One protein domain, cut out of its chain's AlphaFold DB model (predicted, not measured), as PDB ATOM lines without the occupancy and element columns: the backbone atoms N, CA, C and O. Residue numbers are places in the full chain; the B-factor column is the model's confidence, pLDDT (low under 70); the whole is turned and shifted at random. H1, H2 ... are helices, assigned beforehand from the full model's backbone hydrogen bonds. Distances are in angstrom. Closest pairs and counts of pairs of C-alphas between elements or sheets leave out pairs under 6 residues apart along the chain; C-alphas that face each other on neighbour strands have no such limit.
ATOM      1  N   ASN A  79     201.210 191.237 149.518       61.94
ATOM      2  CA  ASN A  79     201.578 192.530 150.059       61.94
ATOM      3  C   ASN A  79     200.327 193.079 150.743       61.94
ATOM      4  O   ASN A  79     199.281 193.191 150.110       61.94
ATOM      5  N   PHE A  80     200.423 193.400 152.032       66.50
ATOM      6  CA  PHE A  80     199.417 194.238 152.671       66.50
ATOM      7  C   PHE A  80     199.499 195.612 152.009       66.50
ATOM      8  O   PHE A  80     200.533 196.276 152.089       66.50
ATOM      9  N   ILE A  81     198.438 195.988 151.301       77.88
ATOM     10  CA  ILE A  81     198.333 197.280 150.628       77.88
ATOM     11  C   ILE A  81     197.634 198.239 151.600       77.88
ATOM     12  O   ILE A  81     196.596 197.869 152.158       77.88
ATOM     13  N   PRO A  82     198.179 199.444 151.843       83.56
ATOM     14  CA  PRO A  82     197.480 200.479 152.594       83.56
ATOM     15  C   PRO A  82     196.101 200.770 151.989       83.56
ATOM     16  O   PRO A  82     195.957 200.889 150.775       83.56
ATOM     17  N   LEU A  83     195.081 200.929 152.837       84.75
ATOM     18  CA  LEU A  83     193.718 201.214 152.375       84.75
ATOM     19  C   LEU A  83     193.639 202.516 151.559       84.75
ATOM     20  O   LEU A  83     192.843 202.597 150.630       84.75
ATOM     21  N   SER A  84     194.481 203.507 151.870       85.81
ATOM     22  CA  SER A  84     194.584 204.765 151.119       85.81
ATOM     23  C   SER A  84     194.823 204.539 149.628       85.81
ATOM     24  O   SER A  84     194.184 205.182 148.799       85.81
ATOM     25  N   ASP A  85     195.695 203.592 149.292       81.00
ATOM     26  CA  ASP A  85     196.119 203.342 147.916       81.00
ATOM     27  C   ASP A  85     194.982 202.673 147.127       81.00
ATOM     28  O   ASP A  85     194.710 203.031 145.982       81.00
ATOM     29  N   VAL A  86     194.241 201.769 147.780       84.31
ATOM     30  CA  VAL A  86     193.051 201.113 147.211       84.31
ATOM     31  C   VAL A  86     191.903 202.107 147.021       84.31
ATOM     32  O   VAL A  86     191.177 202.031 146.028       84.31
ATOM     33  N   LEU A  87     191.716 203.041 147.957       87.00
ATOM     34  CA  LEU A  87     190.656 204.046 147.874       87.00
ATOM     35  C   LEU A  87     190.876 204.994 146.695       87.00
ATOM     36  O   LEU A  87     189.929 205.223 145.945       87.00
ATOM     37  N   HIS A  88     192.104 205.481 146.493       84.94
ATOM     38  CA  HIS A  88     192.440 206.305 145.329       84.94
ATOM     39  C   HIS A  88     192.120 205.584 144.015       84.94
ATOM     40  O   HIS A  88     191.357 206.105 143.204       84.94
ATOM     41  N   GLU A  89     192.588 204.343 143.860       82.38
ATOM     42  CA  GLU A  89     192.309 203.545 142.661       82.38
ATOM     43  C   GLU A  89     190.802 203.286 142.470       82.38
ATOM     44  O   GLU A  89     190.289 203.252 141.351       82.38
ATOM     45  N   THR A  90     190.059 203.111 143.565       82.06
ATOM     46  CA  THR A  90     188.610 202.885 143.509       82.06
ATOM     47  C   THR A  90     187.856 204.134 143.063       82.06
ATOM     48  O   THR A  90     186.932 204.016 142.255       82.06
ATOM     49  N   PHE A  91     188.240 205.318 143.545       85.00
ATOM     50  CA  PHE A  91     187.625 206.577 143.124       85.00
ATOM     51  C   PHE A  91     187.885 206.871 141.646       85.00
ATOM     52  O   PHE A  91     186.931 207.180 140.931       85.00
ATOM     53  N   ASP A  92     189.113 206.667 141.168       83.56
ATOM     54  CA  ASP A  92     189.448 206.841 139.749       83.56
ATOM     55  C   ASP A  92     188.585 205.932 138.854       83.56
ATOM     56  O   ASP A  92     188.008 206.379 137.858       83.56
ATOM     57  N   ARG A  93     188.396 204.667 139.259       75.00
ATOM     58  CA  ARG A  93     187.518 203.713 138.555       75.00
ATOM     59  C   ARG A  93     186.044 204.144 138.546       75.00
ATOM     60  O   ARG A  93     185.349 203.907 137.557       75.00
ATOM     61  N   ILE A  94     185.535 204.727 139.634       79.19
ATOM     62  CA  ILE A  94     184.145 205.217 139.711       79.19
ATOM     63  C   ILE A  94     183.949 206.419 138.779       79.19
ATOM     64  O   ILE A  94     182.946 206.490 138.065       79.19
ATOM     65  N   ASP A  95     184.921 207.326 138.733       81.00
ATOM     66  CA  ASP A  95     184.879 208.495 137.856       81.00
ATOM     67  C   ASP A  95     184.894 208.112 136.369       81.00
ATOM     68  O   ASP A  95     184.174 208.710 135.564       81.00
ATOM     69  N   GLU A  96     185.663 207.091 135.982       78.06
ATOM     70  CA  GLU A  96     185.631 206.544 134.618       78.06
ATOM     71  C   GLU A  96     184.256 205.971 134.249       78.06
ATOM     72  O   GLU A  96     183.745 206.231 133.154       78.06
ATOM     73  N   LEU A  97     183.615 205.250 135.174       69.62
ATOM     74  CA  LEU A  97     182.277 204.686 134.972       69.62
ATOM     75  C   LEU A  97     181.206 205.768 134.791       69.62
ATOM     76  O   LEU A  97     180.296 205.604 133.979       69.62
ATOM     77  N   HIS A  98     181.319 206.895 135.495       71.00
ATOM     78  CA  HIS A  98     180.400 208.021 135.325       71.00
ATOM     79  C   HIS A  98     180.595 208.778 134.003       71.00
ATOM     80  O   HIS A  98     179.623 209.313 133.459       71.00
ATOM     81  N   LYS A  99     181.820 208.812 133.465       73.38
ATOM     82  CA  LYS A  99     182.126 209.471 132.181       73.38
ATOM     83  C   LYS A  99     181.540 208.717 130.985       73.38
ATOM     84  O   LYS A  99     181.129 209.347 130.011       73.38
ATOM     85  N   VAL A 100     181.453 207.389 131.055       65.56
ATOM     86  CA  VAL A 100     180.926 206.547 129.970       65.56
ATOM     87  C   VAL A 100     179.472 206.165 130.255       65.56
ATOM     88  O   VAL A 100     179.159 205.049 130.669       65.56
ATOM     89  N   ARG A 101     178.541 207.097 130.016       57.97
ATOM     90  CA  ARG A 101     177.104 206.809 130.144       57.97
ATOM     91  C   ARG A 101     176.688 205.691 129.181       57.97
ATOM     92  O   ARG A 101     176.791 205.845 127.969       57.97
ATOM     93  N   GLY A 102     176.159 204.600 129.735       63.44
ATOM     94  CA  GLY A 102     175.480 203.543 128.979       63.44
ATOM     95  C   GLY A 102     176.321 202.314 128.629       63.44
ATOM     96  O   GLY A 102     175.791 201.411 127.990       63.44
ATOM     97  N   LYS A 103     177.590 202.235 129.051       66.06
ATOM     98  CA  LYS A 103     178.407 201.027 128.865       66.06
ATOM     99  C   LYS A 103     178.396 200.192 130.146       66.06
ATOM    100  O   LYS A 103     178.630 200.720 131.230       66.06
ATOM    101  N   LEU A 104     178.084 198.901 130.024       70.75
ATOM    102  CA  LEU A 104     178.161 197.966 131.146       70.75
ATOM    103  C   LEU A 104     179.613 197.885 131.637       70.75
ATOM    104  O   LEU A 104     180.550 197.927 130.840       70.75
ATOM    105  N   ARG A 105     179.791 197.792 132.957       76.94
ATOM    106  CA  ARG A 105     181.115 197.650 133.583       76.94
ATOM    107  C   ARG A 105     181.753 196.307 133.220       76.94
ATOM    108  O   ARG A 105     182.968 196.230 133.053       76.94
ATOM    109  N   GLY A 106     180.929 195.262 133.152       81.81
ATOM    110  CA  GLY A 106     181.325 193.909 132.773       81.81
ATOM    111  C   GLY A 106     181.029 193.585 131.312       81.81
ATOM    112  O   GLY A 106     180.500 194.408 130.566       81.81
ATOM    113  N   LEU A 107     181.351 192.355 130.913       88.44
ATOM    114  CA  LEU A 107     180.989 191.834 129.593       88.44
ATOM    115  C   LEU A 107     179.476 191.620 129.515       88.44
ATOM    116  O   LEU A 107     178.895 191.009 130.412       88.44
ATOM    117  N   ALA A 108     178.843 192.099 128.447       90.25
ATOM    118  CA  ALA A 108     177.427 191.850 128.219       90.25
ATOM    119  C   ALA A 108     177.183 190.355 127.967       90.25
ATOM    120  O   ALA A 108     177.913 189.707 127.214       90.25
ATOM    121  N   THR A 109     176.152 189.800 128.600       90.81
ATOM    122  CA  THR A 109     175.717 188.413 128.370       90.81
ATOM    123  C   THR A 109     174.890 188.269 127.099       90.81
ATOM    124  O   THR A 109     174.724 187.155 126.607       90.81
ATOM    125  N   GLY A 110     174.363 189.381 126.580       88.75
ATOM    126  CA  GLY A 110     173.427 189.416 125.458       88.75
ATOM    127  C   GLY A 110     171.961 189.417 125.881       88.75
ATOM    128  O   GLY A 110     171.086 189.723 125.071       88.75
ATOM    129  N   PHE A 111     171.685 189.164 127.162       91.50
ATOM    130  CA  PHE A 111     170.357 189.279 127.750       91.50
ATOM    131  C   PHE A 111     170.238 190.619 128.475       91.50
ATOM    132  O   PHE A 111     170.679 190.764 129.611       91.50
ATOM    133  N   VAL A 112     169.590 191.597 127.835       88.94
ATOM    134  CA  VAL A 112     169.491 192.982 128.340       88.94
ATOM    135  C   VAL A 112     168.949 193.057 129.770       88.94
ATOM    136  O   VAL A 112     169.414 193.871 130.563       88.94
ATOM    137  N   GLU A 113     167.961 192.233 130.120       90.62
ATOM    138  CA  GLU A 113     167.426 192.208 131.486       90.62
ATOM    139  C   GLU A 113     168.429 191.634 132.485       90.62
ATOM    140  O   GLU A 113     168.651 192.234 133.532       90.62
ATOM    141  N   LEU A 114     169.087 190.526 132.143       89.00
ATOM    142  CA  LEU A 114     170.103 189.911 132.996       89.00
ATOM    143  C   LEU A 114     171.290 190.858 133.212       89.00
ATOM    144  O   LEU A 114     171.764 191.017 134.333       89.00
ATOM    145  N   ASP A 115     171.712 191.548 132.155       89.31
ATOM    146  CA  ASP A 115     172.798 192.521 132.194       89.31
ATOM    147  C   ASP A 115     172.459 193.748 133.048       89.31
ATOM    148  O   ASP A 115     173.348 194.302 133.692       89.31
ATOM    149  N   LYS A 116     171.184 194.151 133.123       86.50
ATOM    150  CA  LYS A 116     170.738 195.209 134.046       86.50
ATOM    151  C   LYS A 116     170.860 194.786 135.507       86.50
ATOM    152  O   LYS A 116     171.212 195.620 136.337       86.50
ATOM    153  N   TYR A 117     170.576 193.522 135.822       87.31
ATOM    154  CA  TYR A 117     170.690 193.011 137.190       87.31
ATOM    155  C   TYR A 117     172.139 192.726 137.594       87.31
ATOM    156  O   TYR A 117     172.517 193.006 138.728       87.31
ATOM    157  N   LEU A 118     172.951 192.186 136.681       85.88
ATOM    158  CA  LEU A 118     174.341 191.810 136.960       85.88
ATOM    159  C   LEU A 118     175.345 192.951 136.728       85.88
ATOM    160  O   LEU A 118     176.452 192.909 137.254       85.88
ATOM    161  N   GLY A 119     175.001 193.958 135.921       85.62
ATOM    162  CA  GLY A 119     175.964 194.954 135.435       85.62
ATOM    163  C   GLY A 119     176.980 194.380 134.433       85.62
ATOM    164  O   GLY A 119     178.051 194.966 134.231       85.62
ATOM    165  N   GLY A 120     176.644 193.238 133.820       88.50
ATOM    166  CA  GLY A 120     177.526 192.409 132.997       88.50
ATOM    167  C   GLY A 120     178.443 191.486 133.814       88.50
ATOM    168  O   GLY A 120     178.559 191.602 135.034       88.50
ATOM    169  N   LEU A 121     179.130 190.572 133.131       90.38
ATOM    170  CA  LEU A 121     180.066 189.612 133.724       90.38
ATOM    171  C   LEU A 121     181.373 190.313 134.137       90.38
ATOM    172  O   LEU A 121     182.085 190.865 133.291       90.38
ATOM    173  N   GLN A 122     181.700 190.292 135.429       88.38
ATOM    174  CA  GLN A 122     182.901 190.934 135.977       88.38
ATOM    175  C   GLN A 122     184.118 189.995 135.938       88.38
ATOM    176  O   GLN A 122     184.000 188.789 136.129       88.38
ATOM    177  N   LYS A 123     185.325 190.552 135.748       82.50
ATOM    178  CA  LYS A 123     186.585 189.790 135.571       82.50
ATOM    179  C   LYS A 123     187.075 189.017 136.811       82.50
ATOM    180  O   LYS A 123     188.072 188.308 136.709       82.50
TER     181      LYS A 123
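This is residues 79 to 123 of the 204 residues of the protein "Primary replicative DNA helicase" of Parcubacteria group bacterium GW2011_GWA2_52_8 (UniProt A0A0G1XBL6). One long helix, H1, forms an arm that leads through a long loop into a small head, where the short helix H2 sits and the last printed residues fold back beside the loop. Residues 79 to 96, of which 83 to 96 belong to H1, stick out free. The printed part has 45 residues with two named helices, H1 then H2, and no named strand; its class is all helix. It is only just loose, close to extended, with a radius of gyration of the C-alphas of 13.6 A, and flat, spanning 38 by 24 by 13 A.

H1, residues 83 to 99, runs 24.7 A from C-alpha 83 at (193.718, 201.214, 152.375) to C-alpha 99. H2, residues 112 to 118, ends at C-alpha 118 at (174.341, 191.810, 136.960).

H1 and H2 are apart, with no C-alpha of the one within 8 A of the other. In H1 and H2 every O i to N i+4 pair is within hydrogen-bond range.

The C-alphas farthest apart, those of Asn 79 and Glu 113, are 38.9 A apart. The printed part has no cut. The link from H1 to H2, residues 100 to 111, is long. Residues 79 to 80, 97 and 100 to 103 have pLDDT under 70.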